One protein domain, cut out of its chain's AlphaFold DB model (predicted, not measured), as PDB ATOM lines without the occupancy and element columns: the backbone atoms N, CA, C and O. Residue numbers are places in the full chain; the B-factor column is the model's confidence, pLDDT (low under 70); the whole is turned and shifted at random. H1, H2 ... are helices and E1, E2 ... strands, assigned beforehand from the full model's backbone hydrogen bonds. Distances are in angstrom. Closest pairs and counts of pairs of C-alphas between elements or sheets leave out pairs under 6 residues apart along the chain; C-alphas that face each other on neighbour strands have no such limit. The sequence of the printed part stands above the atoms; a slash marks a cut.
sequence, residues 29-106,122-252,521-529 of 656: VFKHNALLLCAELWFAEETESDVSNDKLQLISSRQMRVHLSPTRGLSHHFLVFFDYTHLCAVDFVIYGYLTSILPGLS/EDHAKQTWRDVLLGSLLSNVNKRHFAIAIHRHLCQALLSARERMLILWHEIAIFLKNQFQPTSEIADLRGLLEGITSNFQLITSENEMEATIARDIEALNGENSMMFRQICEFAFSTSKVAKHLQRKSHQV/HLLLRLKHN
ATOM      1  N   VAL A  29     -49.193  58.547  91.515       74.38
ATOM      2  CA  VAL A  29     -49.598  57.713  92.659       74.38
ATOM      3  C   VAL A  29     -49.112  56.278  92.533       74.38
ATOM      4  O   VAL A  29     -48.525  55.738  93.472       74.38
ATOM      5  N   PHE A  30     -49.348  55.655  91.380       72.44
ATOM      6  CA  PHE A  30     -48.991  54.257  91.141       72.44
ATOM      7  C   PHE A  30     -47.570  54.084  90.597       72.44
ATOM      8  O   PHE A  30     -47.061  52.967  90.584       72.44
ATOM      9  N   LYS A  31     -46.886  55.177  90.225       72.56
ATOM     10  CA  LYS A  31     -45.437  55.133  89.974       72.56
ATOM     11  C   LYS A  31     -44.673  54.961  91.281       72.56
ATOM     12  O   LYS A  31     -43.708  54.203  91.336       72.56
ATOM     13  N   HIS A  32     -45.119  55.640  92.338       68.88
ATOM     14  CA  HIS A  32     -44.495  55.558  93.659       68.88
ATOM     15  C   HIS A  32     -45.013  54.382  94.492       68.88
ATOM     16  O   HIS A  32     -44.239  53.766  95.225       68.88
ATOM     17  N   ASN A  33     -46.295  54.029  94.357       70.56
ATOM     18  CA  ASN A  33     -46.896  52.928  95.098       70.56
ATOM     19  C   ASN A  33     -47.177  51.737  94.173       70.56
ATOM     20  O   ASN A  33     -48.200  51.686  93.489       70.56
ATOM     21  N   ALA A  34     -46.275  50.755  94.174       78.88
ATOM     22  CA  ALA A  34     -46.435  49.550  93.369       78.88
ATOM     23  C   ALA A  34     -47.639  48.713  93.842       78.88
ATOM     24  O   ALA A  34     -47.733  48.340  95.017       78.88
ATOM     25  N   LEU A  35     -48.532  48.380  92.908       87.62
ATOM     26  CA  LEU A  35     -49.559  47.360  93.091       87.62
ATOM     27  C   LEU A  35     -48.972  45.995  92.733       87.62
ATOM     28  O   LEU A  35     -48.456  45.804  91.630       87.62
ATOM     29  N   LEU A  36     -49.037  45.050  93.667       90.31
ATOM     30  CA  LEU A  36     -48.534  43.693  93.481       90.31
ATOM     31  C   LEU A  36     -49.690  42.704  93.594       90.31
ATOM     32  O   LEU A  36     -50.333  42.614  94.637       90.31
ATOM     33  N   LEU A  37     -49.931  41.939  92.537       90.38
ATOM     34  CA  LEU A  37     -50.800  40.775  92.565       90.38
ATOM     35  C   LEU A  37     -49.947  39.543  92.866       90.38
ATOM     36  O   LEU A  37     -49.046  39.201  92.105       90.38
ATOM     37  N   CYS A  38     -50.219  38.886  93.986       90.56
ATOM     38  CA  CYS A  38     -49.589  37.634  94.376       90.56
ATOM     39  C   CYS A  38     -50.545  36.481  94.065       90.56
ATOM     40  O   CYS A  38     -51.646  36.435  94.617       90.56
ATOM     41  N   ALA A  39     -50.117  35.560  93.207       89.50
ATOM     42  CA  ALA A  39     -50.793  34.293  92.973       89.50
ATOM     43  C   ALA A  39     -50.024  33.177  93.678       89.50
ATOM     44  O   ALA A  39     -48.826  33.007  93.463       89.50
ATOM     45  N   GLU A  40     -50.707  32.438  94.540       89.50
ATOM     46  CA  GLU A  40     -50.150  31.354  95.339       89.50
ATOM     47  C   GLU A  40     -50.851  30.043  94.956       89.50
ATOM     48  O   GLU A  40     -52.081  29.965  94.952       89.50
ATOM     49  N   LEU A  41     -50.067  29.021  94.621       87.56
ATOM     50  CA  LEU A  41     -50.525  27.663  94.356       87.56
ATOM     51  C   LEU A  41     -50.363  26.835  95.630       87.56
ATOM     52  O   LEU A  41     -49.245  26.650  96.111       87.56
ATOM     53  N   TRP A  42     -51.475  26.332  96.148       84.69
ATOM     54  CA  TRP A  42     -51.549  25.511  97.350       84.69
ATOM     55  C   TRP A  42     -51.990  24.091  96.995       84.69
ATOM     56  O   TRP A  42     -52.732  23.892  96.033       84.69
ATOM     57  N   PHE A  43     -51.556  23.110  97.776       82.69
ATOM     58  CA  PHE A  43     -51.881  21.697  97.599       82.69
ATOM     59  C   PHE A  43     -52.457  21.099  98.873       82.69
ATOM     60  O   PHE A  43     -51.981  21.397  99.970       82.69
ATOM     61  N   ALA A  44     -53.467  20.251  98.696       77.50
ATOM     62  CA  ALA A  44     -54.051  19.420  99.733       77.50
ATOM     63  C   ALA A  44     -53.922  17.943  99.349       77.50
ATOM     64  O   ALA A  44     -54.273  17.555  98.232       77.50
ATOM     65  N   GLU A  45     -53.469  17.119 100.289       68.69
ATOM     66  CA  GLU A  45     -53.519  15.665 100.154       68.69
ATOM     67  C   GLU A  45     -54.965  15.176 100.380       68.69
ATOM     68  O   GLU A  45     -55.685  15.678 101.243       68.69
ATOM     69  N   GLU A  46     -55.433  14.244  99.552       62.66
ATOM     70  CA  GLU A  46     -56.857  14.082  99.214       62.66
ATOM     71  C   GLU A  46     -57.753  13.337 100.203       62.66
ATOM     72  O   GLU A  46     -58.796  12.798  99.828       62.66
ATOM     73  N   THR A  47     -57.404  13.276 101.476       54.56
ATOM     74  CA  THR A  47     -58.152  12.395 102.376       54.56
ATOM     75  C   THR A  47     -59.460  12.974 102.906       54.56
ATOM     76  O   THR A  47     -60.241  12.212 103.466       54.56
ATOM     77  N   GLU A  48     -59.786  14.258 102.694       50.88
ATOM     78  CA  GLU A  48     -61.028  14.835 103.230       50.88
ATOM     79  C   GLU A  48     -61.714  15.831 102.276       50.88
ATOM     80  O   GLU A  48     -61.091  16.661 101.611       50.88
ATOM     81  N   SER A  49     -63.043  15.731 102.192       56.03
ATOM     82  CA  SER A  49     -63.914  16.607 101.399       56.03
ATOM     83  C   SER A  49     -63.894  18.063 101.873       56.03
ATOM     84  O   SER A  49     -64.100  18.946 101.042       56.03
ATOM     85  N   ASP A  50     -63.540  18.293 103.141       56.34
ATOM     86  CA  ASP A  50     -63.423  19.602 103.781       56.34
ATOM     87  C   ASP A  50     -61.964  19.864 104.176       56.34
ATOM     88  O   ASP A  50     -61.515  19.564 105.283       56.34
ATOM     89  N   VAL A  51     -61.185  20.409 103.242       57.75
ATOM     90  CA  VAL A  51     -59.793  20.782 103.509       57.75
ATOM     91  C   VAL A  51     -59.791  22.032 104.390       57.75
ATOM     92  O   VAL A  51     -60.055  23.137 103.916       57.75
ATOM     93  N   SER A  52     -59.495  21.882 105.683       63.25
ATOM     94  CA  SER A  52     -59.205  23.031 106.542       63.25
ATOM     95  C   SER A  52     -57.965  23.773 106.022       63.25
ATOM     96  O   SER A  52     -57.022  23.148 105.532       63.25
ATOM     97  N   ASN A  53     -57.934  25.110 106.142       63.91
ATOM     98  CA  ASN A  53     -56.793  25.932 105.693       63.91
ATOM     99  C   ASN A  53     -55.445  25.463 106.279       63.91
ATOM    100  O   ASN A  53     -54.405  25.681 105.667       63.91
ATOM    101  N   ASP A  54     -55.469  24.787 107.429       67.38
ATOM    102  CA  ASP A  54     -54.285  24.281 108.126       67.38
ATOM    103  C   ASP A  54     -53.641  23.061 107.439       67.38
ATOM    104  O   ASP A  54     -52.480  22.754 107.702       67.38
ATOM    105  N   LYS A  55     -54.368  22.370 106.547       72.31
ATOM    106  CA  LYS A  55     -53.866  21.223 105.764       72.31
ATOM    107  C   LYS A  55     -53.316  21.625 104.389       72.31
ATOM    108  O   LYS A  55     -52.803  20.773 103.668       72.31
ATOM    109  N   LEU A  56     -53.425  22.901 104.009       80.06
ATOM    110  CA  LEU A  56     -52.931  23.404 102.728       80.06
ATOM    111  C   LEU A  56     -51.433  23.703 102.806       80.06
ATOM    112  O   LEU A  56     -50.986  24.518 103.613       80.06
ATOM    113  N   GLN A  57     -50.660  23.110 101.901       83.75
ATOM    114  CA  GLN A  57     -49.244  23.419 101.740       83.75
ATOM    115  C   GLN A  57     -49.031  24.362 100.554       83.75
ATOM    116  O   GLN A  57     -49.452  24.071  99.435       83.75
ATOM    117  N   LEU A  58     -48.343  25.482 100.783       84.19
ATOM    118  CA  LEU A  58     -47.928  26.383  99.709       84.19
ATOM    119  C   LEU A  58     -46.842  25.706  98.867       84.19
ATOM    120  O   LEU A  58     -45.773  25.373  99.374       84.19
ATOM    121  N   ILE A  59     -47.111  25.557  97.575       86.50
ATOM    122  CA  ILE A  59     -46.184  24.982  96.602       86.50
ATOM    123  C   ILE A  59     -45.358  26.066  95.924       86.50
ATOM    124  O   ILE A  59     -44.135  25.983  95.861       86.50
ATOM    125  N   SER A  60     -46.027  27.071  95.365       87.56
ATOM    126  CA  SER A  60     -45.364  28.113  94.581       87.56
ATOM    127  C   SER A  60     -46.111  29.426  94.705       87.56
ATOM    128  O   SER A  60     -47.328  29.455  94.881       87.56
ATOM    129  N   SER A  61     -45.375  30.527  94.624       89.69
ATOM    130  CA  SER A  61     -45.933  31.872  94.610       89.69
ATOM    131  C   SER A  61     -45.307  32.668  93.478       89.69
ATOM    132  O   SER A  61     -44.101  32.599  93.255       89.69
ATOM    133  N   ARG A  62     -46.134  33.444  92.782       89.62
ATOM    134  CA  ARG A  62     -45.718  34.395  91.756       89.62
ATOM    135  C   ARG A  62     -46.202  35.780  92.135       89.62
ATOM    136  O   ARG A  62     -47.344  35.958  92.561       89.62
ATOM    137  N   GLN A  63     -45.324  36.762  91.972       91.31
ATOM    138  CA  GLN A  63     -45.642  38.165  92.195       91.31
ATOM    139  C   GLN A  63     -45.616  38.910  90.864       91.31
ATOM    140  O   GLN A  63     -44.603  38.940  90.160       91.31
ATOM    141  N   MET A  64     -46.742  39.525  90.530       92.19
ATOM    142  CA  MET A  64     -46.930  40.311  89.323       92.19
ATOM    143  C   MET A  64     -47.124  41.768  89.720       92.19
ATOM    144  O   MET A  64     -47.982  42.092  90.540       92.19
ATOM    145  N   ARG A  65     -46.333  42.663  89.136       91.94
ATOM    146  CA  ARG A  65     -46.517  44.104  89.292       91.94
ATOM    147  C   ARG A  65     -47.569  44.583  88.301       91.94
ATOM    148  O   ARG A  65     -47.446  44.330  87.105       91.94
ATOM    149  N   VAL A  66     -48.584  45.262  88.818       91.69
ATOM    150  CA  VAL A  66     -49.696  45.817  88.048       91.69
ATOM    151  C   VAL A  66     -49.450  47.308  87.843       91.69
ATOM    152  O   VAL A  66     -49.407  48.076  88.804       91.69
ATOM    153  N   HIS A  67     -49.299  47.714  86.586       90.44
ATOM    154  CA  HIS A  67     -49.089  49.104  86.192       90.44
ATOM    155  C   HIS A  67     -50.419  49.738  85.807       90.44
ATOM    156  O   HIS A  67     -50.873  49.639  84.668       90.44
ATOM    157  N   LEU A  68     -51.055  50.377  86.786       88.56
ATOM    158  CA  LEU A  68     -52.321  51.081  86.616       88.56
ATOM    159  C   LEU A  68     -52.074  52.592  86.549       88.56
ATOM    160  O   LEU A  68     -51.426  53.147  87.430       88.56
ATOM    161  N   SER A  69     -52.628  53.268  85.543       89.38
ATOM    162  CA  SER A  69     -52.728  54.736  85.520       89.38
ATOM    163  C   SER A  69     -54.196  55.126  85.719       89.38
ATOM    164  O   SER A  69     -55.051  54.533  85.057       89.38
ATOM    165  N   PRO A  70     -54.525  56.091  86.599       87.75
ATOM    166  CA  PRO A  70     -55.918  56.426  86.902       87.75
ATOM    167  C   PRO A  70     -56.714  56.886  85.678       87.75
ATOM    168  O   PRO A  70     -57.862  56.489  85.512       87.75
ATOM    169  N   THR A  71     -56.098  57.675  84.795       89.69
ATOM    170  CA  THR A  71     -56.774  58.210  83.601       89.69
ATOM    171  C   THR A  71     -56.751  57.256  82.422       89.69
ATOM    172  O   THR A  71     -57.632  57.323  81.570       89.69
ATOM    173  N   ARG A  72     -55.756  56.361  82.338       89.75
ATOM    174  CA  ARG A  72     -55.665  55.373  81.252       89.75
ATOM    175  C   ARG A  72     -56.422  54.085  81.546       89.75
ATOM    176  O   ARG A  72     -56.865  53.429  80.606       89.75
ATOM    177  N   GLY A  73     -56.555  53.740  82.821       91.62
ATOM    178  CA  GLY A  73     -57.020  52.436  83.262       91.62
ATOM    179  C   GLY A  73     -56.107  51.296  82.808       91.62
ATOM    180  O   GLY A  73     -54.984  51.496  82.333       91.62
ATOM    181  N   LEU A  74     -56.605  50.080  82.979       92.31
ATOM    182  CA  LEU A  74     -55.942  48.835  82.643       92.31
ATOM    183  C   LEU A  74     -56.991  47.812  82.213       92.31
ATOM    184  O   LEU A  74     -57.910  47.494  82.961       92.31
ATOM    185  N   SER A  75     -56.815  47.244  81.028       92.94
ATOM    186  CA  SER A  75     -57.531  46.049  80.581       92.94
ATOM    187  C   SER A  75     -56.531  45.119  79.920       92.94
ATOM    188  O   SER A  75     -56.062  45.390  78.808       92.94
ATOM    189  N   HIS A  76     -56.134  44.066  80.625       93.12
ATOM    190  CA  HIS A  76     -55.020  43.237  80.191       93.12
ATOM    191  C   HIS A  76     -55.246  41.772  80.534       93.12
ATOM    192  O   HIS A  76     -55.656  41.431  81.640       93.12
ATOM    193  N   HIS A  77     -54.940  40.903  79.580       93.81
ATOM    194  CA  HIS A  77     -54.827  39.472  79.818       93.81
ATOM    195  C   HIS A  77     -53.372  39.109  80.134       93.81
ATOM    196  O   HIS A  77     -52.470  39.563  79.430       93.81
ATOM    197  N   PHE A  78     -53.130  38.247  81.116       92.19
ATOM    198  CA  PHE A  78     -51.795  37.728  81.423       92.19
ATOM    199  C   PHE A  78     -51.860  36.274  81.898       92.19
ATOM    200  O   PHE A  78     -52.909  35.783  82.308       92.19
ATOM    201  N   LEU A  79     -50.724  35.584  81.804       90.31
ATOM    202  CA  LEU A  79     -50.578  34.183  82.187       90.31
ATOM    203  C   LEU A  79     -49.656  34.077  83.391       90.31
ATOM    204  O   LEU A  79     -48.552  34.626  83.367       90.31
ATOM    205  N   VAL A  80     -50.082  33.337  84.408       89.44
ATOM    206  CA  VAL A  80     -49.221  32.980  85.537       89.44
ATOM    207  C   VAL A  80     -48.800  31.534  85.367       89.44
ATOM    208  O   VAL A  80     -49.612  30.626  85.525       89.44
ATOM    209  N   PHE A  81     -47.525  31.335  85.043       87.94
ATOM    210  CA  PHE A  81     -46.907  30.016  85.016       87.94
ATOM    211  C   PHE A  81     -46.280  29.712  86.377       87.94
ATOM    212  O   PHE A  81     -45.423  30.456  86.872       87.94
ATOM    213  N   PHE A  82     -46.696  28.602  86.970       84.62
ATOM    214  CA  PHE A  82     -46.040  28.012  88.130       84.62
ATOM    215  C   PHE A  82     -44.891  27.108  87.663       84.62
ATOM    216  O   PHE A  82     -44.795  26.784  86.480       84.62
ATOM    217  N   ASP A  83     -43.964  26.782  88.567       77.62
ATOM    218  CA  ASP A  83     -42.702  26.112  88.221       77.62
ATOM    219  C   ASP A  83     -42.867  24.848  87.369       77.62
ATOM    220  O   ASP A  83     -43.898  24.168  87.381       77.62
ATOM    221  N   TYR A  84     -41.790  24.509  86.653       67.88
ATOM    222  CA  TYR A  84     -41.721  23.355  85.752       67.88
ATOM    223  C   TYR A  84     -42.067  22.023  86.436       67.88
ATOM    224  O   TYR A  84     -42.423  21.063  85.758       67.88
ATOM    225  N   THR A  85     -41.972  21.960  87.765       70.06
ATOM    226  CA  THR A  85     -42.335  20.797  88.579       70.06
ATOM    227  C   THR A  85     -43.840  20.536  88.606       70.06
ATOM    228  O   THR A  85     -44.244  19.383  88.725       70.06
ATOM    229  N   HIS A  86     -44.670  21.576  88.470       70.94
ATOM    230  CA  HIS A  86     -46.132  21.469  88.566       70.94
ATOM    231  C   HIS A  86     -46.847  21.688  87.231       70.94
ATOM    232  O   HIS A  86     -48.021  21.350  87.132       70.94
ATOM    233  N   LEU A  87     -46.159  22.239  86.215       76.00
ATOM    234  CA  LEU A  87     -46.686  22.488  84.858       76.00
ATOM    235  C   LEU A  87     -48.084  23.139  84.846       76.00
ATOM    236  O   LEU A  87     -48.888  22.910  83.943       76.00
ATOM    237  N   CYS A  88     -48.367  23.957  85.857       82.12
ATOM    238  CA  CYS A  88     -49.648  24.615  86.040       82.12
ATOM    239  C   CYS A  88     -49.559  26.046  85.510       82.12
ATOM    240  O   CYS A  88     -48.612  26.778  85.810       82.12
ATOM    241  N   ALA A  89     -50.556  26.443  84.729       86.50
ATOM    242  CA  ALA A  89     -50.705  27.800  84.237       86.50
ATOM    243  C   ALA A  89     -52.133  28.271  84.491       86.50
ATOM    244  O   ALA A  89     -53.079  27.503  84.316       86.50
ATOM    245  N   VAL A  90     -52.277  29.530  84.893       88.12
ATOM    246  CA  VAL A  90     -53.584  30.151  85.108       88.12
ATOM    247  C   VAL A  90     -53.696  31.400  84.246       88.12
ATOM    248  O   VAL A  90     -52.825  32.278  84.277       88.12
ATOM    249  N   ASP A  91     -54.787  31.460  83.489       89.06
ATOM    250  CA  ASP A  91     -55.150  32.593  82.650       89.06
ATOM    251  C   ASP A  91     -55.891  33.630  83.499       89.06
ATOM    252  O   ASP A  91     -56.885  33.319  84.157       89.06
ATOM    253  N   PHE A  92     -55.433  34.880  83.456       90.25
ATOM    254  CA  PHE A  92     -56.080  35.996  84.135       90.25
ATOM    255  C   PHE A  92     -56.439  37.102  83.160       90.25
ATOM    256  O   PHE A  92     -55.702  37.412  82.221       90.25
ATOM    257  N   VAL A  93     -57.546  37.770  83.460       91.75
ATOM    258  CA  VAL A  93     -57.915  39.042  82.852       91.75
ATOM    259  C   VAL A  93     -58.146  40.038  83.976       91.75
ATOM    260  O   VAL A  93     -58.925  39.772  84.887       91.75
ATOM    261  N   ILE A  94     -57.459  41.175  83.917       92.38
ATOM    262  CA  ILE A  94     -57.629  42.271  84.869       92.38
ATOM    263  C   ILE A  94     -58.273  43.464  84.174       92.38
ATOM    264  O   ILE A  94     -57.837  43.878  83.097       92.38
ATOM    265  N   TYR A  95     -59.287  44.022  84.832       93.12
ATOM    266  CA  TYR A  95     -59.876  45.314  84.516       93.12
ATOM    267  C   TYR A  95     -59.682  46.225  85.725       93.12
ATOM    268  O   TYR A  95     -60.052  45.865  86.839       93.12
ATOM    269  N   GLY A  96     -59.081  47.391  85.520       93.00
ATOM    270  CA  GLY A  96     -58.853  48.377  86.568       93.00
ATOM    271  C   GLY A  96     -59.043  49.774  86.008       93.00
ATOM    272  O   GLY A  96     -58.336  50.169  85.089       93.00
ATOM    273  N   TYR A  97     -59.995  50.523  86.547       93.69
ATOM    274  CA  TYR A  97     -60.303  51.879  86.105       93.69
ATOM    275  C   TYR A  97     -60.621  52.765  87.306       93.69
ATOM    276  O   TYR A  97     -61.060  52.281  88.349       93.69
ATOM    277  N   LEU A  98     -60.408  54.073  87.155       93.94
ATOM    278  CA  LEU A  98     -60.825  55.051  88.152       93.94
ATOM    279  C   LEU A  98     -62.349  55.219  88.106       93.94
ATOM    280  O   LEU A  98     -62.899  55.822  87.182       93.94
ATOM    281  N   THR A  99     -63.026  54.684  89.119       92.62
ATOM    282  CA  THR A  99     -64.488  54.756  89.246       92.62
ATOM    283  C   THR A  99     -64.948  55.935  90.087       92.62
ATOM    284  O   THR A  99     -65.977  56.527  89.781       92.62
ATOM    285  N   SER A 100     -64.199  56.281  91.136       91.50
ATOM    286  CA  SER A 100     -64.589  57.331  92.071       91.50
ATOM    287  C   SER A 100     -63.402  58.116  92.621       91.50
ATOM    288  O   SER A 100     -62.334  57.557  92.880       91.50
ATOM    289  N   ILE A 101     -63.615  59.417  92.817       90.62
ATOM    290  CA  ILE A 101     -62.759  60.298  93.619       90.62
ATOM    291  C   ILE A 101     -63.591  60.820  94.790       90.62
ATOM    292  O   ILE A 101     -64.697  61.323  94.596       90.62
ATOM    293  N   LEU A 102     -63.044  60.719  96.000       87.06
ATOM    294  CA  LEU A 102     -63.660  61.203  97.232       87.06
ATOM    295  C   LEU A 102     -62.681  62.130  97.969       87.06
ATOM    296  O   LEU A 102     -61.468  61.989  97.784       87.06
ATOM    297  N   PRO A 103     -63.176  63.052  98.814       81.50
ATOM    298  CA  PRO A 103     -62.329  63.795  99.738       81.50
ATOM    299  C   PRO A 103     -61.481  62.853 100.601       81.50
ATOM    300  O   PRO A 103     -61.945  61.790 101.021       81.50
ATOM    301  N   GLY A 104     -60.225  63.229 100.846       71.75
ATOM    302  CA  GLY A 104     -59.280  62.404 101.597       71.75
ATOM    303  C   GLY A 104     -59.542  62.376 103.105       71.75
ATOM    304  O   GLY A 104     -60.453  63.010 103.624       71.75
ATOM    305  N   LEU A 105     -58.681  61.663 103.834       64.00
ATOM    306  CA  LEU A 105     -58.600  61.746 105.295       64.00
ATOM    307  C   LEU A 105     -57.549  62.796 105.695       64.00
ATOM    308  O   LEU A 105     -56.446  62.822 105.139       64.00
ATOM    309  N   SER A 106     -57.868  63.650 106.661       54.12
ATOM    310  CA  SER A 106     -57.016  64.690 107.206       54.12
ATOM    311  C   SER A 106     -55.818  64.046 107.898       54.12
ATOM    312  O   SER A 106     -55.926  63.126 108.712       54.12
ATOM    313  N   GLU A 122     -62.210  58.622 112.693       49.62
ATOM    314  CA  GLU A 122     -62.480  58.337 111.273       49.62
ATOM    315  C   GLU A 122     -63.568  59.240 110.683       49.62
ATOM    316  O   GLU A 122     -63.453  59.652 109.530       49.62
ATOM    317  N   ASP A 123     -64.588  59.604 111.465       48.00
ATOM    318  CA  ASP A 123     -65.619  60.550 111.029       48.00
ATOM    319  C   ASP A 123     -65.151  62.013 111.100       48.00
ATOM    320  O   ASP A 123     -65.464  62.795 110.204       48.00
ATOM    321  N   HIS A 124     -64.338  62.383 112.097       46.09
ATOM    322  CA  HIS A 124     -63.760  63.730 112.216       46.09
ATOM    323  C   HIS A 124     -62.554  63.985 111.299       46.09
ATOM    324  O   HIS A 124     -62.208  65.139 111.043       46.09
ATOM    325  N   ALA A 125     -61.903  62.933 110.804       52.41
ATOM    326  CA  ALA A 125     -60.772  63.038 109.897       52.41
ATOM    327  C   ALA A 125     -61.194  63.067 108.427       52.41
ATOM    328  O   ALA A 125     -60.333  63.242 107.578       52.41
ATOM    329  N   LYS A 126     -62.469  62.909 108.061       64.62
ATOM    330  CA  LYS A 126     -62.882  63.073 106.657       64.62
ATOM    331  C   LYS A 126     -62.708  64.538 106.263       64.62
ATOM    332  O   LYS A 126     -63.354  65.414 106.830       64.62
ATOM    333  N   GLN A 127     -61.809  64.806 105.319       71.12
ATOM    334  CA  GLN A 127     -61.698  66.135 104.732       71.12
ATOM    335  C   GLN A 127     -63.010  66.452 104.032       71.12
ATOM    336  O   GLN A 127     -63.606  65.602 103.373       71.12
ATOM    337  N   THR A 128     -63.451  67.688 104.158       80.06
ATOM    338  CA  THR A 128     -64.525  68.200 103.316       80.06
ATOM    339  C   THR A 128     -63.946  68.666 101.983       80.06
ATOM    340  O   THR A 128     -62.748  68.937 101.859       80.06
ATOM    341  N   TRP A 129     -64.791  68.803 100.958       81.56
ATOM    342  CA  TRP A 129     -64.362  69.463  99.724       81.56
ATOM    343  C   TRP A 129     -63.910  70.902  99.995       81.56
ATOM    344  O   TRP A 129     -63.007  71.388  99.315       81.56
ATOM    345  N   ARG A 130     -64.444  71.548 101.043       77.88
ATOM    346  CA  ARG A 130     -63.929  72.816 101.561       77.88
ATOM    347  C   ARG A 130     -62.450  72.737 101.919       77.88
ATOM    348  O   ARG A 130     -61.687  73.581 101.468       77.88
ATOM    349  N   ASP A 131     -62.036  71.723 102.673       75.81
ATOM    350  CA  ASP A 131     -60.642  71.560 103.110       75.81
ATOM    351  C   ASP A 131     -59.702  71.267 101.936       75.81
ATOM    352  O   ASP A 131     -58.581  71.776 101.886       75.81
ATOM    353  N   VAL A 132     -60.174  70.482 100.962       74.44
ATOM    354  CA  VAL A 132     -59.428  70.158  99.735       74.44
ATOM    355  C   VAL A 132     -59.257  71.393  98.840       74.44
ATOM    356  O   VAL A 132     -58.198  71.581  98.241       74.44
ATOM    357  N   LEU A 133     -60.281  72.248  98.753       72.06
ATOM    358  CA  LEU A 133     -60.268  73.464  97.934       72.06
ATOM    359  C   LEU A 133     -59.565  74.650  98.609       72.06
ATOM    360  O   LEU A 133     -58.940  75.459  97.924       72.06
ATOM    361  N   LEU A 134     -59.690  74.781  99.931       66.81
ATOM    362  CA  LEU A 134     -59.289  75.965 100.699       66.81
ATOM    363  C   LEU A 134     -58.082  75.728 101.615       66.81
ATOM    364  O   LEU A 134     -57.827  76.577 102.473       66.81
ATOM    365  N   GLY A 135     -57.348  74.620 101.425       61.72
ATOM    366  CA  GLY A 135     -56.122  74.265 102.148       61.72
ATOM    367  C   GLY A 135     -55.327  75.498 102.596       61.72
ATOM    368  O   GLY A 135     -54.856  76.289 101.777       61.72
ATOM    369  N   SER A 136     -55.302  75.689 103.918       55.25
ATOM    370  CA  SER A 136     -54.951  76.921 104.629       55.25
ATOM    371  C   SER A 136     -53.663  77.573 104.109       55.25
ATOM    372  O   SER A 136     -52.637  76.904 104.111       55.25
ATOM    373  N   LEU A 137     -53.739  78.851 103.677       51.66
ATOM    374  CA  LEU A 137     -52.686  79.907 103.640       51.66
ATOM    375  C   LEU A 137     -52.749  80.869 102.423       51.66
ATOM    376  O   LEU A 137     -52.011  81.852 102.391       51.66
ATOM    377  N   LEU A 138     -53.627  80.664 101.433       55.84
ATOM    378  CA  LEU A 138     -53.675  81.524 100.231       55.84
ATOM    379  C   LEU A 138     -54.644  82.727 100.345       55.84
ATOM    380  O   LEU A 138     -55.642  82.691 101.065       55.84
ATOM    381  N   SER A 139     -54.372  83.812  99.607       59.25
ATOM    382  CA  SER A 139     -55.271  84.977  99.478       59.25
ATOM    383  C   SER A 139     -56.552  84.633  98.691       59.25
ATOM    384  O   SER A 139     -56.549  83.716  97.871       59.25
ATOM    385  N   ASN A 140     -57.655  85.368  98.901       61.66
ATOM    386  CA  ASN A 140     -58.984  85.037  98.337       61.66
ATOM    387  C   ASN A 140     -59.017  84.909  96.801       61.66
ATOM    388  O   ASN A 140     -59.715  84.050  96.267       61.66
ATOM    389  N   VAL A 141     -58.236  85.717  96.074       63.41
ATOM    390  CA  VAL A 141     -58.176  85.640  94.603       63.41
ATOM    391  C   VAL A 141     -57.407  84.399  94.149       63.41
ATOM    392  O   VAL A 141     -57.836  83.717  93.218       63.41
ATOM    393  N   ASN A 142     -56.315  84.051  94.833       74.12
ATOM    394  CA  ASN A 142     -55.523  82.862  94.511       74.12
ATOM    395  C   ASN A 142     -56.277  81.572  94.871       74.12
ATOM    396  O   ASN A 142     -56.198  80.597  94.130       74.12
ATOM    397  N   LYS A 143     -57.085  81.600  95.939       77.44
ATOM    398  CA  LYS A 143     -57.968  80.496  96.349       77.44
ATOM    399  C   LYS A 143     -58.999  80.136  95.286       77.44
ATOM    400  O   LYS A 143     -59.150  78.964  94.968       77.44
ATOM    401  N   ARG A 144     -59.678  81.123  94.689       81.88
ATOM    402  CA  ARG A 144     -60.704  80.848  93.666       81.88
ATOM    403  C   ARG A 144     -60.107  80.248  92.395       81.88
ATOM    404  O   ARG A 144     -60.630  79.261  91.886       81.88
ATOM    405  N   HIS A 145     -59.007  80.813  91.897       85.00
ATOM    406  CA  HIS A 145     -58.321  80.265  90.722       85.00
ATOM    407  C   HIS A 145     -57.805  78.849  90.984       85.00
ATOM    408  O   HIS A 145     -57.950  77.979  90.128       85.00
ATOM    409  N   PHE A 146     -57.262  78.608  92.180       84.81
ATOM    410  CA  PHE A 146     -56.850  77.277  92.609       84.81
ATOM    411  C   PHE A 146     -58.033  76.304  92.651       84.81
ATOM    412  O   PHE A 146     -57.959  75.235  92.057       84.81
ATOM    413  N   ALA A 147     -59.154  76.694  93.255       87.00
ATOM    414  CA  ALA A 147     -60.344  75.858  93.337       87.00
ATOM    415  C   ALA A 147     -60.909  75.490  91.953       87.00
ATOM    416  O   ALA A 147     -61.243  74.331  91.718       87.00
ATOM    417  N   ILE A 148     -60.950  76.443  91.013       89.06
ATOM    418  CA  ILE A 148     -61.339  76.187  89.616       89.06
ATOM    419  C   ILE A 148     -60.355  75.219  88.944       89.06
ATOM    420  O   ILE A 148     -60.772  74.305  88.233       89.06
ATOM    421  N   ALA A 149     -59.048  75.399  89.162       89.62
ATOM    422  CA  ALA A 149     -58.027  74.526  88.590       89.62
ATOM    423  C   ALA A 149     -58.129  73.090  89.131       89.62
ATOM    424  O   ALA A 149     -58.067  72.145  88.345       89.62
ATOM    425  N   ILE A 150     -58.338  72.926  90.440       89.12
ATOM    426  CA  ILE A 150     -58.527  71.619  91.082       89.12
ATOM    427  C   ILE A 150     -59.816  70.955  90.604       89.12
ATOM    428  O   ILE A 150     -59.766  69.812  90.160       89.12
ATOM    429  N   HIS A 151     -60.950  71.663  90.620       92.12
ATOM    430  CA  HIS A 151     -62.224  71.141  90.106       92.12
ATOM    431  C   HIS A 151     -62.083  70.635  88.668       92.12
ATOM    432  O   HIS A 151     -62.407  69.478  88.384       92.12
ATOM    433  N   ARG A 152     -61.491  71.453  87.785       93.25
ATOM    434  CA  ARG A 152     -61.222  71.067  86.398       93.25
ATOM    435  C   ARG A 152     -60.322  69.836  86.317       93.25
ATOM    436  O   ARG A 152     -60.598  68.950  85.513       93.25
ATOM    437  N   HIS A 153     -59.259  69.778  87.118       91.69
ATOM    438  CA  HIS A 153     -58.318  68.659  87.113       91.69
ATOM    439  C   HIS A 153     -58.987  67.339  87.526       91.69
ATOM    440  O   HIS A 153     -58.824  66.329  86.841       91.69
ATOM    441  N   LEU A 154     -59.798  67.354  88.588       92.62
ATOM    442  CA  LEU A 154     -60.510  66.170  89.077       92.62
ATOM    443  C   LEU A 154     -61.576  65.691  88.083       92.62
ATOM    444  O   LEU A 154     -61.628  64.503  87.758       92.62
ATOM    445  N   CYS A 155     -62.370  66.614  87.527       94.19
ATOM    446  CA  CYS A 155     -63.350  66.284  86.490       94.19
ATOM    447  C   CYS A 155     -62.667  65.720  85.237       94.19
ATOM    448  O   CYS A 155     -63.118  64.726  84.671       94.19
ATOM    449  N   GLN A 156     -61.541  66.309  84.820       94.25
ATOM    450  CA  GLN A 156     -60.759  65.817  83.687       94.25
ATOM    451  C   GLN A 156     -60.224  64.398  83.932       94.25
ATOM    452  O   GLN A 156     -60.228  63.576  83.012       94.25
ATOM    453  N   ALA A 157     -59.785  64.082  85.151       93.31
ATOM    454  CA  ALA A 157     -59.308  62.745  85.487       93.31
ATOM    455  C   ALA A 157     -60.424  61.688  85.395       93.31
ATOM    456  O   ALA A 157     -60.232  60.636  84.784       93.31
ATOM    457  N   LEU A 158     -61.614  61.990  85.921       94.31
ATOM    458  CA  LEU A 158     -62.776  61.098  85.829       94.31
ATOM    459  C   LEU A 158     -63.254  60.913  84.386       94.31
ATOM    460  O   LEU A 158     -63.541  59.790  83.969       94.31
ATOM    461  N   LEU A 159     -63.304  61.995  83.605       94.19
ATOM    462  CA  LEU A 159     -63.737  61.947  82.209       94.19
ATOM    463  C   LEU A 159     -62.728  61.234  81.303       94.19
ATOM    464  O   LEU A 159     -63.133  60.500  80.409       94.19
ATOM    465  N   SER A 160     -61.426  61.385  81.541       93.31
ATOM    466  CA  SER A 160     -60.408  60.635  80.786       93.31
ATOM    467  C   SER A 160     -60.441  59.137  81.103       93.31
ATOM    468  O   SER A 160     -60.357  58.323  80.182       93.31
ATOM    469  N   ALA A 161     -60.675  58.758  82.365       93.81
ATOM    470  CA  ALA A 161     -60.933  57.364  82.722       93.81
ATOM    471  C   ALA A 161     -62.180  56.816  82.002       93.81
ATOM    472  O   ALA A 161     -62.153  55.698  81.480       93.81
ATOM    473  N   ARG A 162     -63.247  57.622  81.899       92.69
ATOM    474  CA  ARG A 162     -64.455  57.273  81.136       92.69
ATOM    475  C   ARG A 162     -64.189  57.108  79.647       92.69
ATOM    476  O   ARG A 162     -64.656  56.143  79.055       92.69
ATOM    477  N   GLU A 163     -63.422  58.011  79.043       92.38
ATOM    478  CA  GLU A 163     -63.032  57.919  77.632       92.38
ATOM    479  C   GLU A 163     -62.369  56.566  77.340       92.38
ATOM    480  O   GLU A 163     -62.659  55.914  76.340       92.38
ATOM    481  N   ARG A 164     -61.506  56.102  78.247       92.69
ATOM    482  CA  ARG A 164     -60.812  54.817  78.104       92.69
ATOM    483  C   ARG A 164     -61.739  53.623  78.291       92.69
ATOM    484  O   ARG A 164     -61.630  52.668  77.525       92.69
ATOM    485  N   MET A 165     -62.676  53.704  79.234       92.19
ATOM    486  CA  MET A 165     -63.745  52.713  79.384       92.19
ATOM    487  C   MET A 165     -64.612  52.618  78.120       92.19
ATOM    488  O   MET A 165     -64.875  51.513  77.653       92.19
ATOM    489  N   LEU A 166     -64.974  53.751  77.509       89.88
ATOM    490  CA  LEU A 166     -65.727  53.793  76.251       89.88
ATOM    491  C   LEU A 166     -64.946  53.191  75.082       89.88
ATOM    492  O   LEU A 166     -65.512  52.427  74.302       89.88
ATOM    493  N   ILE A 167     -63.647  53.482  74.964       89.81
ATOM    494  CA  ILE A 167     -62.794  52.868  73.934       89.81
ATOM    495  C   ILE A 167     -62.794  51.348  74.091       89.81
ATOM    496  O   ILE A 167     -63.047  50.644  73.115       89.81
ATOM    497  N   LEU A 168     -62.575  50.838  75.310       90.00
ATOM    498  CA  LEU A 168     -62.644  49.400  75.568       90.00
ATOM    499  C   LEU A 168     -64.028  48.843  75.220       90.00
ATOM    500  O   LEU A 168     -64.111  47.807  74.564       90.00
ATOM    501  N   TRP A 169     -65.103  49.521  75.627       88.25
ATOM    502  CA  TRP A 169     -66.470  49.098  75.338       88.25
ATOM    503  C   TRP A 169     -66.716  48.992  73.833       88.25
ATOM    504  O   TRP A 169     -67.238  47.980  73.380       88.25
ATOM    505  N   HIS A 170     -66.271  49.964  73.034       85.88
ATOM    506  CA  HIS A 170     -66.359  49.897  71.575       85.88
ATOM    507  C   HIS A 170     -65.483  48.788  70.971       85.88
ATOM    508  O   HIS A 170     -65.931  48.109  70.045       85.88
ATOM    509  N   GLU A 171     -64.273  48.562  71.496       86.88
ATOM    510  CA  GLU A 171     -63.403  47.459  71.060       86.88
ATOM    511  C   GLU A 171     -64.096  46.098  71.251       86.88
ATOM    512  O   GLU A 171     -64.075  45.245  70.359       86.88
ATOM    513  N   ILE A 172     -64.748  45.892  72.399       86.94
ATOM    514  CA  ILE A 172     -65.406  44.621  72.736       86.94
ATOM    515  C   ILE A 172     -66.851  44.538  72.219       86.94
ATOM    516  O   ILE A 172     -67.382  43.436  72.068       86.94
ATOM    517  N   ALA A 173     -67.465  45.672  71.870       81.56
ATOM    518  CA  ALA A 173     -68.824  45.755  71.339       81.56
ATOM    519  C   ALA A 173     -68.994  45.005  70.013       81.56
ATOM    520  O   ALA A 173     -70.092  44.563  69.696       81.56
ATOM    521  N   ILE A 174     -67.919  44.780  69.253       80.50
ATOM    522  CA  ILE A 174     -67.948  43.967  68.021       80.50
ATOM    523  C   ILE A 174     -68.430  42.533  68.310       80.50
ATOM    524  O   ILE A 174     -68.985  41.857  67.442       80.50
ATOM    525  N   PHE A 175     -68.257  42.050  69.543       81.44
ATOM    526  CA  PHE A 175     -68.742  40.736  69.961       81.44
ATOM    527  C   PHE A 175     -70.230  40.722  70.340       81.44
ATOM    528  O   PHE A 175     -70.767  39.643  70.611       81.44
ATOM    529  N   LEU A 176     -70.910  41.873  70.316       68.44
ATOM    530  CA  LEU A 176     -72.324  41.994  70.639       68.44
ATOM    531  C   LEU A 176     -73.217  41.534  69.492       68.44
ATOM    532  O   LEU A 176     -73.191  42.061  68.383       68.44
ATOM    533  N   LYS A 177     -74.114  40.603  69.814       58.31
ATOM    534  CA  LYS A 177     -75.362  40.412  69.076       58.31
ATOM    535  C   LYS A 177     -76.428  41.311  69.721       58.31
ATOM    536  O   LYS A 177     -77.202  40.861  70.552       58.31
ATOM    537  N   ASN A 178     -76.416  42.597  69.380       53.56
ATOM    538  CA  ASN A 178     -77.519  43.567  69.516       53.56
ATOM    539  C   ASN A 178     -78.132  43.911  70.901       53.56
ATOM    540  O   ASN A 178     -78.927  44.841  70.932       53.56
ATOM    541  N   GLN A 179     -77.791  43.276  72.032       52.41
ATOM    542  CA  GLN A 179     -78.443  43.589  73.331       52.41
ATOM    543  C   GLN A 179     -77.717  44.607  74.235       52.41
ATOM    544  O   GLN A 179     -78.337  45.134  75.149       52.41
ATOM    545  N   PHE A 180     -76.442  44.929  73.977       52.88
ATOM    546  CA  PHE A 180     -75.672  45.903  74.775       52.88
ATOM    547  C   PHE A 180     -74.970  46.949  73.903       52.88
ATOM    548  O   PHE A 180     -73.816  47.301  74.150       52.88
ATOM    549  N   GLN A 181     -75.614  47.402  72.819       55.09
ATOM    550  CA  GLN A 181     -75.044  48.514  72.054       55.09
ATOM    551  C   GLN A 181     -74.765  49.682  73.012       55.09
ATOM    552  O   GLN A 181     -75.616  49.959  73.857       55.09
ATOM    553  N   PRO A 182     -73.579  50.321  72.937       53.66
ATOM    554  CA  PRO A 182     -73.276  51.478  73.766       53.66
ATOM    555  C   PRO A 182     -74.418  52.483  73.666       53.66
ATOM    556  O   PRO A 182     -74.669  53.030  72.597       53.66
ATOM    557  N   THR A 183     -75.116  52.710  74.779       54.88
ATOM    558  CA  THR A 183     -76.217  53.680  74.846       54.88
ATOM    559  C   THR A 183     -75.716  55.107  74.626       54.88
ATOM    560  O   THR A 183     -76.487  55.995  74.287       54.88
ATOM    561  N   SER A 184     -74.417  55.340  74.816       53.62
ATOM    562  CA  SER A 184     -73.780  56.618  74.553       53.62
ATOM    563  C   SER A 184     -73.037  56.547  73.229       53.62
ATOM    564  O   SER A 184     -72.053  55.819  73.088       53.62
ATOM    565  N   GLU A 185     -73.471  57.385  72.288       53.34
ATOM    566  CA  GLU A 185     -72.570  58.056  71.353       53.34
ATOM    567  C   GLU A 185     -71.292  58.453  72.103       53.34
ATOM    568  O   GLU A 185     -71.324  58.647  73.319       53.34
ATOM    569  N   ILE A 186     -70.156  58.575  71.420       58.22
ATOM    570  CA  ILE A 186     -68.969  59.203  72.008       58.22
ATOM    571  C   ILE A 186     -69.388  60.634  72.359       58.22
ATOM    572  O   ILE A 186     -69.281  61.540  71.536       58.22
ATOM    573  N   ALA A 187     -69.970  60.808  73.547       61.25
ATOM    574  CA  ALA A 187     -70.447  62.073  74.040       61.25
ATOM    575  C   ALA A 187     -69.225  62.972  74.018       61.25
ATOM    576  O   ALA A 187     -68.119  62.512  74.317       61.25
ATOM    577  N   ASP A 188     -69.395  64.222  73.606       81.31
ATOM    578  CA  ASP A 188     -68.299  65.172  73.595       81.31
ATOM    579  C   ASP A 188     -67.845  65.424  75.044       81.31
ATOM    580  O   ASP A 188     -68.270  66.371  75.699       81.31
ATOM    581  N   LEU A 189     -67.001  64.530  75.578       87.50
ATOM    582  CA  LEU A 189     -66.493  64.574  76.948       87.50
ATOM    583  C   LEU A 189     -65.683  65.854  77.160       87.50
ATOM    584  O   LEU A 189     -65.596  66.366  78.275       87.50
ATOM    585  N   ARG A 190     -65.108  66.392  76.077       88.75
ATOM    586  CA  ARG A 190     -64.412  67.672  76.085       88.75
ATOM    587  C   ARG A 190     -65.400  68.824  76.233       88.75
ATOM    588  O   ARG A 190     -65.187  69.660  77.108       88.75
ATOM    589  N   GLY A 191     -66.472  68.836  75.445       89.69
ATOM    590  CA  GLY A 191     -67.572  69.790  75.587       89.69
ATOM    591  C   GLY A 191     -68.218  69.728  76.974       89.69
ATOM    592  O   GLY A 191     -68.439  70.764  77.597       89.69
ATOM    593  N   LEU A 192     -68.418  68.524  77.519       91.62
ATOM    594  CA  LEU A 192     -68.915  68.314  78.881       91.62
ATOM    595  C   LEU A 192     -67.967  68.911  79.933       91.62
ATOM    596  O   LEU A 192     -68.416  69.637  80.819       91.62
ATOM    597  N   LEU A 193     -66.656  68.667  79.818       93.38
ATOM    598  CA  LEU A 193     -65.657  69.256  80.716       93.38
ATOM    599  C   LEU A 193     -65.661  70.788  80.637       93.38
ATOM    600  O   LEU A 193     -65.570  71.458  81.666       93.38
ATOM    601  N   GLU A 194     -65.729  71.349  79.430       93.81
ATOM    602  CA  GLU A 194     -65.785  72.798  79.212       93.81
ATOM    603  C   GLU A 194     -67.066  73.403  79.798       93.81
ATOM    604  O   GLU A 194     -66.983  74.427  80.478       93.81
ATOM    605  N   GLY A 195     -68.215  72.739  79.643       93.19
ATOM    606  CA  GLY A 195     -69.489  73.142  80.242       93.19
ATOM    607  C   GLY A 195     -69.463  73.119  81.772       93.19
ATOM    608  O   GLY A 195     -69.747  74.135  82.405       93.19
ATOM    609  N   ILE A 196     -69.040  72.001  82.372       92.81
ATOM    610  CA  ILE A 196     -68.926  71.849  83.834       92.81
ATOM    611  C   ILE A 196     -67.931  72.869  84.412       92.81
ATOM    612  O   ILE A 196     -68.229  73.545  85.396       92.81
ATOM    613  N   THR A 197     -66.776  73.062  83.761       93.38
ATOM    614  CA  THR A 197     -65.783  74.061  84.197       93.38
ATOM    615  C   THR A 197     -66.347  75.484  84.103       93.38
ATOM    616  O   THR A 197     -66.141  76.281  85.015       93.38
ATOM    617  N   SER A 198     -67.048  75.821  83.016       92.88
ATOM    618  CA  SER A 198     -67.610  77.165  82.814       92.88
ATOM    619  C   SER A 198     -68.691  77.477  83.847       92.88
ATOM    620  O   SER A 198     -68.681  78.559  84.429       92.88
ATOM    621  N   ASN A 199     -69.562  76.511  84.149       92.56
ATOM    622  CA  ASN A 199     -70.575  76.648  85.198       92.56
ATOM    623  C   ASN A 199     -69.930  76.882  86.569       92.56
ATOM    624  O   ASN A 199     -70.350  77.772  87.305       92.56
ATOM    625  N   PHE A 200     -68.859  76.151  86.886       91.06
ATOM    626  CA  PHE A 200     -68.131  76.316  88.143       91.06
ATOM    627  C   PHE A 200     -67.422  77.677  88.250       91.06
ATOM    628  O   PHE A 200     -67.369  78.272  89.326       91.06
ATOM    629  N   GLN A 201     -66.916  78.218  87.136       91.06
ATOM    630  CA  GLN A 201     -66.284  79.544  87.103       91.06
ATOM    631  C   GLN A 201     -67.249  80.679  87.459       91.06
ATOM    632  O   GLN A 201     -66.809  81.682  88.026       91.06
ATOM    633  N   LEU A 202     -68.543  80.535  87.155       90.56
ATOM    634  CA  LEU A 202     -69.563  81.548  87.449       90.56
ATOM    635  C   LEU A 202     -69.850  81.682  88.951       90.56
ATOM    636  O   LEU A 202     -70.288  82.742  89.395       90.56
ATOM    637  N   ILE A 203     -69.545  80.653  89.744       87.69
ATOM    638  CA  ILE A 203     -69.825  80.626  91.179       87.69
ATOM    639  C   ILE A 203     -68.842  81.527  91.929       87.69
ATOM    640  O   ILE A 203     -67.621  81.437  91.769       87.69
ATOM    641  N   THR A 204     -69.378  82.413  92.769       82.12
ATOM    642  CA  THR A 204     -68.594  83.367  93.568       82.12
ATOM    643  C   THR A 204     -68.513  83.004  95.050       82.12
ATOM    644  O   THR A 204     -67.613  83.487  95.731       82.12
ATOM    645  N   SER A 205     -69.446  82.195  95.563       86.06
ATOM    646  CA  SER A 205     -69.561  81.850  96.986       86.06
ATOM    647  C   SER A 205     -68.831  80.547  97.323       86.06
ATOM    648  O   SER A 205     -69.056  79.534  96.670       86.06
ATOM    649  N   GLU A 206     -68.011  80.533  98.380       82.88
ATOM    650  CA  GLU A 206     -67.245  79.341  98.793       82.88
ATOM    651  C   GLU A 206     -68.136  78.137  99.143       82.88
ATOM    652  O   GLU A 206     -67.831  77.013  98.753       82.88
ATOM    653  N   ASN A 207     -69.258  78.360  99.839       85.69
ATOM    654  CA  ASN A 207     -70.180  77.281 100.228       85.69
ATOM    655  C   ASN A 207     -70.882  76.671  99.004       85.69
ATOM    656  O   ASN A 207     -71.160  75.476  98.952       85.69
ATOM    657  N   GLU A 208     -71.162  77.500  97.998       87.50
ATOM    658  CA  GLU A 208     -71.769  77.057  96.745       87.50
ATOM    659  C   GLU A 208     -70.750  76.332  95.854       87.50
ATOM    660  O   GLU A 208     -71.102  75.354  95.188       87.50
ATOM    661  N   MET A 209     -69.477  76.752  95.888       86.94
ATOM    662  CA  MET A 209     -68.373  76.044  95.231       86.94
ATOM    663  C   MET A 209     -68.198  74.645  95.822       86.94
ATOM    664  O   MET A 209     -68.094  73.688  95.063       86.94
ATOM    665  N   GLU A 210     -68.222  74.513  97.150       87.56
ATOM    666  CA  GLU A 210     -68.143  73.223  97.839       87.56
ATOM    667  C   GLU A 210     -69.299  72.285  97.454       87.56
ATOM    668  O   GLU A 210     -69.079  71.136  97.068       87.56
ATOM    669  N   ALA A 211     -70.538  72.781  97.506       89.69
ATOM    670  CA  ALA A 211     -71.701  71.984  97.130       89.69
ATOM    671  C   ALA A 211     -71.663  71.573  95.649       89.69
ATOM    672  O   ALA A 211     -72.115  70.486  95.289       89.69
ATOM    673  N   THR A 212     -71.122  72.431  94.780       91.44
ATOM    674  CA  THR A 212     -71.065  72.162  93.339       91.44
ATOM    675  C   THR A 212     -69.963  71.189  92.963       91.44
ATOM    676  O   THR A 212     -70.244  70.260  92.214       91.44
ATOM    677  N   ILE A 213     -68.756  71.304  93.530       91.56
ATOM    678  CA  ILE A 213     -67.708  70.300  93.285       91.56
ATOM    679  C   ILE A 213     -68.150  68.914  93.757       91.56
ATOM    680  O   ILE A 213     -67.923  67.937  93.047       91.56
ATOM    681  N   ALA A 214     -68.816  68.835  94.913       91.56
ATOM    682  CA  ALA A 214     -69.319  67.576  95.444       91.56
ATOM    683  C   ALA A 214     -70.322  66.942  94.475       91.56
ATOM    684  O   ALA A 214     -70.160  65.783  94.103       91.56
ATOM    685  N   ARG A 215     -71.296  67.732  94.005       93.69
ATOM    686  CA  ARG A 215     -72.333  67.294  93.064       93.69
ATOM    687  C   ARG A 215     -71.755  66.848  91.721       93.69
ATOM    688  O   ARG A 215     -72.131  65.789  91.228       93.69
ATOM    689  N   ASP A 216     -70.851  67.637  91.141       94.19
ATOM    690  CA  ASP A 216     -70.257  67.340  89.833       94.19
ATOM    691  C   ASP A 216     -69.415  66.059  89.893       94.19
ATOM    692  O   ASP A 216     -69.544  65.180  89.040       94.19
ATOM    693  N   ILE A 217     -68.579  65.918  90.928       94.25
ATOM    694  CA  ILE A 217     -67.743  64.727  91.114       94.25
ATOM    695  C   ILE A 217     -68.602  63.500  91.416       94.25
ATOM    696  O   ILE A 217     -68.348  62.438  90.854       94.25
ATOM    697  N   GLU A 218     -69.634  63.620  92.251       94.75
ATOM    698  CA  GLU A 218     -70.543  62.512  92.558       94.75
ATOM    699  C   GLU A 218     -71.302  62.031  91.315       94.75
ATOM    700  O   GLU A 218     -71.363  60.823  91.067       94.75
ATOM    701  N   ALA A 219     -71.794  62.955  90.484       93.69
ATOM    702  CA  ALA A 219     -72.435  62.620  89.216       93.69
ATOM    703  C   ALA A 219     -71.477  61.855  88.285       93.69
ATOM    704  O   ALA A 219     -71.814  60.778  87.780       93.69
ATOM    705  N   LEU A 220     -70.244  62.355  88.120       94.75
ATOM    706  CA  LEU A 220     -69.230  61.701  87.291       94.75
ATOM    707  C   LEU A 220     -68.803  60.331  87.848       94.75
ATOM    708  O   LEU A 220     -68.632  59.382  87.076       94.75
ATOM    709  N   ASN A 221     -68.666  60.213  89.171       94.81
ATOM    710  CA  ASN A 221     -68.347  58.966  89.866       94.81
ATOM    711  C   ASN A 221     -69.443  57.910  89.652       94.81
ATOM    712  O   ASN A 221     -69.138  56.744  89.380       94.81
ATOM    713  N   GLY A 222     -70.715  58.301  89.774       94.06
ATOM    714  CA  GLY A 222     -71.860  57.405  89.608       94.06
ATOM    715  C   GLY A 222     -71.914  56.799  88.207       94.06
ATOM    716  O   GLY A 222     -72.011  55.579  88.051       94.06
ATOM    717  N   GLU A 223     -71.749  57.637  87.188       91.94
ATOM    718  CA  GLU A 223     -71.698  57.219  85.786       91.94
ATOM    719  C   GLU A 223     -70.466  56.347  85.472       91.94
ATOM    720  O   GLU A 223     -70.606  55.309  84.822       91.94
ATOM    721  N   ASN A 224     -69.271  56.697  85.974       93.94
ATOM    722  CA  ASN A 224     -68.070  55.865  85.804       93.94
ATOM    723  C   ASN A 224     -68.240  54.488  86.455       93.94
ATOM    724  O   ASN A 224     -67.880  53.468  85.870       93.94
ATOM    725  N   SER A 225     -68.813  54.452  87.658       93.38
ATOM    726  CA  SER A 225     -69.054  53.212  88.398       93.38
ATOM    727  C   SER A 225     -70.089  52.323  87.710       93.38
ATOM    728  O   SER A 225     -69.946  51.101  87.713       93.38
ATOM    729  N   MET A 226     -71.132  52.916  87.122       91.56
ATOM    730  CA  MET A 226     -72.134  52.186  86.345       91.56
ATOM    731  C   MET A 226     -71.518  51.589  85.076       91.56
ATOM    732  O   MET A 226     -71.684  50.398  84.820       91.56
ATOM    733  N   MET A 227     -70.762  52.389  84.323       89.50
ATOM    734  CA  MET A 227     -70.107  51.945  83.092       89.50
ATOM    735  C   MET A 227     -69.084  50.834  83.354       89.50
ATOM    736  O   MET A 227     -69.055  49.836  82.635       89.50
ATOM    737  N   PHE A 228     -68.271  50.971  84.404       92.56
ATOM    738  CA  PHE A 228     -67.305  49.942  84.783       92.56
ATOM    739  C   PHE A 228     -67.991  48.610  85.117       92.56
ATOM    740  O   PHE A 228     -67.566  47.566  84.624       92.56
ATOM    741  N   ARG A 229     -69.093  48.639  85.880       90.69
ATOM    742  CA  ARG A 229     -69.885  47.435  86.188       90.69
ATOM    743  C   ARG A 229     -70.430  46.767  84.927       90.69
ATOM    744  O   ARG A 229     -70.240  45.566  84.759       90.69
ATOM    745  N   GLN A 230     -70.997  47.545  84.006       88.31
ATOM    746  CA  GLN A 230     -71.478  47.030  82.720       88.31
ATOM    747  C   GLN A 230     -70.354  46.352  81.917       88.31
ATOM    748  O   GLN A 230     -70.547  45.247  81.407       88.31
ATOM    749  N   ILE A 231     -69.167  46.976  81.835       89.00
ATOM    750  CA  ILE A 231     -67.973  46.394  81.186       89.00
ATOM    751  C   ILE A 231     -67.627  45.043  81.808       89.00
ATOM    752  O   ILE A 231     -67.421  44.074  81.074       89.00
ATOM    753  N   CYS A 232     -67.572  44.967  83.136       88.69
ATOM    754  CA  CYS A 232     -67.217  43.748  83.855       88.69
ATOM    755  C   CYS A 232     -68.238  42.621  83.633       88.69
ATOM    756  O   CYS A 232     -67.841  41.506  83.291       88.69
ATOM    757  N   GLU A 233     -69.536  42.907  83.754       87.38
ATOM    758  CA  GLU A 233     -70.618  41.939  83.511       87.38
ATOM    759  C   GLU A 233     -70.574  41.387  82.075       87.38
ATOM    760  O   GLU A 233     -70.687  40.177  81.835       87.38
ATOM    761  N   PHE A 234     -70.334  42.264  81.099       84.31
ATOM    762  CA  PHE A 234     -70.225  41.866  79.701       84.31
ATOM    763  C   PHE A 234     -68.961  41.041  79.418       84.31
ATOM    764  O   PHE A 234     -69.011  39.990  78.769       84.31
ATOM    765  N   ALA A 235     -67.815  41.500  79.916       85.94
ATOM    766  CA  ALA A 235     -66.542  40.815  79.753       85.94
ATOM    767  C   ALA A 235     -66.559  39.412  80.369       85.94
ATOM    768  O   ALA A 235     -65.985  38.486  79.793       85.94
ATOM    769  N   PHE A 236     -67.230  39.256  81.512       83.25
ATOM    770  CA  PHE A 236     -67.383  37.973  82.189       83.25
ATOM    771  C   PHE A 236     -68.314  37.022  81.425       83.25
ATOM    772  O   PHE A 236     -67.990  35.850  81.244       83.25
ATOM    773  N   SER A 237     -69.441  37.522  80.907       82.06
ATOM    774  CA  SER A 237     -70.401  36.700  80.151       82.06
ATOM    775  C   SER A 237     -69.899  36.283  78.761       82.06
ATOM    776  O   SER A 237     -70.330  35.262  78.218       82.06
ATOM    777  N   THR A 238     -68.956  37.029  78.176       84.12
ATOM    778  CA  THR A 238     -68.497  36.808  76.800       84.12
ATOM    779  C   THR A 238     -67.056  36.296  76.736       84.12
ATOM    780  O   THR A 238     -66.100  37.058  76.597       84.12
ATOM    781  N   SER A 239     -66.882  34.972  76.664       82.75
ATOM    782  CA  SER A 239     -65.554  34.321  76.568       82.75
ATOM    783  C   SER A 239     -64.692  34.760  75.367       82.75
ATOM    784  O   SER A 239     -63.467  34.613  75.374       82.75
ATOM    785  N   LYS A 240     -65.304  35.324  74.317       87.94
ATOM    786  CA  LYS A 240     -64.583  35.886  73.162       87.94
ATOM    787  C   LYS A 240     -63.765  37.128  73.528       87.94
ATOM    788  O   LYS A 240     -62.711  37.329  72.927       87.94
ATOM    789  N   VAL A 241     -64.212  37.911  74.511       88.75
ATOM    790  CA  VAL A 241     -63.513  39.116  74.980       88.75
ATOM    791  C   VAL A 241     -62.173  38.737  75.604       88.75
ATOM    792  O   VAL A 241     -61.144  39.292  75.223       88.75
ATOM    793  N   ALA A 242     -62.152  37.712  76.461       87.62
ATOM    794  CA  ALA A 242     -60.916  37.197  77.051       87.62
ATOM    795  C   ALA A 242     -59.906  36.751  75.977       87.62
ATOM    796  O   ALA A 242     -58.741  37.137  76.024       87.62
ATOM    797  N   LYS A 243     -60.360  36.027  74.942       89.81
ATOM    798  CA  LYS A 243     -59.506  35.619  73.807       89.81
ATOM    799  C   LYS A 243     -58.994  36.804  72.987       89.81
ATOM    800  O   LYS A 243     -57.874  36.767  72.481       89.81
ATOM    801  N   HIS A 244     -59.809  37.843  72.816       91.12
ATOM    802  CA  HIS A 244     -59.387  39.067  72.139       91.12
ATOM    803  C   HIS A 244     -58.276  39.775  72.929       91.12
ATOM    804  O   HIS A 244     -57.215  40.059  72.370       91.12
ATOM    805  N   LEU A 245     -58.474  39.965  74.239       92.12
ATOM    806  CA  LEU A 245     -57.463  40.546  75.124       92.12
ATOM    807  C   LEU A 245     -56.196  39.694  75.179       92.12
ATOM    808  O   LEU A 245     -55.102  40.244  75.123       92.12
ATOM    809  N   GLN A 246     -56.320  38.366  75.196       92.62
ATOM    810  CA  GLN A 246     -55.185  37.445  75.136       92.62
ATOM    811  C   GLN A 246     -54.315  37.691  73.902       92.62
ATOM    812  O   GLN A 246     -53.097  37.803  74.031       92.62
ATOM    813  N   ARG A 247     -54.916  37.827  72.713       92.69
ATOM    814  CA  ARG A 247     -54.174  38.122  71.473       92.69
ATOM    815  C   ARG A 247     -53.472  39.477  71.544       92.69
ATOM    816  O   ARG A 247     -52.297  39.561  71.194       92.69
ATOM    817  N   LYS A 248     -54.165  40.509  72.038       92.25
ATOM    818  CA  LYS A 248     -53.619  41.867  72.208       92.25
ATOM    819  C   LYS A 248     -52.425  41.861  73.170       92.25
ATOM    820  O   LYS A 248     -51.349  42.346  72.829       92.25
ATOM    821  N   SER A 249     -52.584  41.244  74.339       92.44
ATOM    822  CA  SER A 249     -51.523  41.096  75.337       92.44
ATOM    823  C   SER A 249     -50.336  40.294  74.816       92.44
ATOM    824  O   SER A 249     -49.187  40.698  74.997       92.44
ATOM    825  N   HIS A 250     -50.601  39.177  74.134       91.69
ATOM    826  CA  HIS A 250     -49.561  38.349  73.540       91.69
ATOM    827  C   HIS A 250     -48.749  39.135  72.507       91.69
ATOM    828  O   HIS A 250     -47.524  39.087  72.549       91.69
ATOM    829  N   GLN A 251     -49.399  39.926  71.648       93.38
ATOM    830  CA  GLN A 251     -48.703  40.756  70.665       93.38
ATOM    831  C   GLN A 251     -47.746  41.759  71.324       93.38
ATOM    832  O   GLN A 251     -46.610  41.897  70.879       93.38
ATOM    833  N   VAL A 252     -48.164  42.440  72.398       91.75
ATOM    834  CA  VAL A 252     -47.291  43.384  73.123       91.75
ATOM    835  C   VAL A 252     -46.094  42.659  73.745       91.75
ATOM    836  O   VAL A 252     -44.965  43.139  73.649       91.75
ATOM    837  N   HIS A 521     -55.403  24.437  95.208       53.91
ATOM    838  CA  HIS A 521     -56.120  25.662  95.530       53.91
ATOM    839  C   HIS A 521     -55.293  26.866  95.076       53.91
ATOM    840  O   HIS A 521     -54.108  26.979  95.382       53.91
ATOM    841  N   LEU A 522     -55.921  27.776  94.336       51.53
ATOM    842  CA  LEU A 522     -55.308  29.031  93.916       51.53
ATOM    843  C   LEU A 522     -55.751  30.140  94.867       51.53
ATOM    844  O   LEU A 522     -56.942  30.434  94.969       51.53
ATOM    845  N   LEU A 523     -54.790  30.778  95.528       59.28
ATOM    846  CA  LEU A 523     -55.042  31.918  96.400       59.28
ATOM    847  C   LEU A 523     -54.473  33.186  95.765       59.28
ATOM    848  O   LEU A 523     -53.315  33.232  95.351       59.28
ATOM    849  N   LEU A 524     -55.299  34.229  95.700       52.91
ATOM    850  CA  LEU A 524     -54.934  35.525  95.138       52.91
ATOM    851  C   LEU A 524     -54.906  36.575  96.241       52.91
ATOM    852  O   LEU A 524     -55.856  36.716  97.009       52.91
ATOM    853  N   ARG A 525     -53.809  37.327  96.318       59.47
ATOM    854  CA  ARG A 525     -53.660  38.467  97.226       59.47
ATOM    855  C   ARG A 525     -53.157  39.665  96.454       59.47
ATOM    856  O   ARG A 525     -52.043  39.641  95.942       59.47
ATOM    857  N   LEU A 526     -53.929  40.742  96.440       49.81
ATOM    858  CA  LEU A 526     -53.419  42.035  96.014       49.81
ATOM    859  C   LEU A 526     -52.797  42.744  97.220       49.81
ATOM    860  O   LEU A 526     -53.467  43.003  98.221       49.81
ATOM    861  N   LYS A 527     -51.504  43.042  97.135       60.03
ATOM    862  CA  LYS A 527     -50.771  43.828  98.125       60.03
ATOM    863  C   LYS A 527     -50.501  45.213  97.553       60.03
ATOM    864  O   LYS A 527     -50.012  45.357  96.434       60.03
ATOM    865  N   HIS A 528     -50.776  46.233  98.355       44.72
ATOM    866  CA  HIS A 528     -50.319  47.594  98.109       44.72
ATOM    867  C   HIS A 528     -49.232  47.915  99.128       44.72
ATOM    868  O   HIS A 528     -49.425  47.700 100.326       44.72
ATOM    869  N   ASN A 529     -48.070  48.378  98.667       36.84
ATOM    870  CA  ASN A 529     -46.955  48.663  99.562       36.84
ATOM    871  C   ASN A 529     -47.214  49.971 100.326       36.84
ATOM    872  O   ASN A 529     -46.845  51.049  99.871       36.84
TER     873      ASN A 529
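This is residues 29 to 106, 122 to 252 and 521 to 529 of the 656 residues of an uncharacterized protein of Mesocestoides corti (UniProt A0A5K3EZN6). This is an elongated model with two parts end to end: a strand end, and a bundle of three helices, H3, H4 and H5, running up and down. At the strand end the twisted sheet of E2, E1 and E5 lies over the hairpin E3 and E4, coming close at Val 80, and H6 crosses the hairpin's other side; the last turns of H3 and H5 reach the hairpin, while short H2 packs on H3 and H5 near the far end. The 218 printed residues run H1 E1 E2 E3 E4 H2 H3 H4 H5 H6 E5, mixed in class, with both sheets, ordered E2 - E1 - E5 and E3 - E4, antiparallel. The whole is loose, with a radius of gyration of the C-alphas of 22.4 A and spans of 71 by 46 by 32 A.

Start at H1, residues 29 to 32, which is not on the three-stranded sheet. E1, residues 35 to 44, and E2, residues 57 to 66, form a hairpin; look for N 39 and O 62, 2.9 A apart. On the other side of E1 find E5, residues 521 to 528, with N 38 and O 525 2.8 A apart. E3, residues 74 to 81, and E4, residues 89 to 96, form a hairpin, with N 78 and O 92 2.9 A apart. H2, residues 129 to 134, touches H3, residues 140 to 173, at a steep tilt of 46 degrees, closest at C-alphas 133 and 147, 5.2 A. H4, residues 189 to 202, touches H3 at a shallow tilt of 19 degrees, opposite ways, closest at C-alphas 152 and 197, 5.9 A. H5, residues 206 to 237, touches H3 the same way at 13 degrees, a shallow tilt, closest at C-alphas 162 and 224, 6.1 A. H6, residues 239 to 252, comes closest to E3 at C-alphas 77 and 246, 5.1 A. Every O i to N i+4 pair is within hydrogen-bond range in H2, H3, H4, H5 and H6; H1 is too short for one.

Find C-alpha 35 at (-49.559, 47.360, 93.091), where E1 begins its 29.1 A. E2 spans 26.3 A and bends by 53 degrees at residue 60. From C-alpha 140 at (-58.984, 85.037, 98.337) H3 runs 48.7 A; H5 runs 46.6 A to C-alpha 237 at (-70.401, 36.700, 80.151).

The C-alphas farthest apart, Thr 47 and Val 141, are 73.7 A apart. Residues 107 to 121 and 253 to 520 are not printed, leaving C-alpha gaps of 9.3 A and 29.9 A. The links E1 to E2 and H3 to H4 are long. Mean pLDDT of the printed part is 81.0; look for values under 70 at residues 45 to 54, 176 to 187 and 521 to 529, among others.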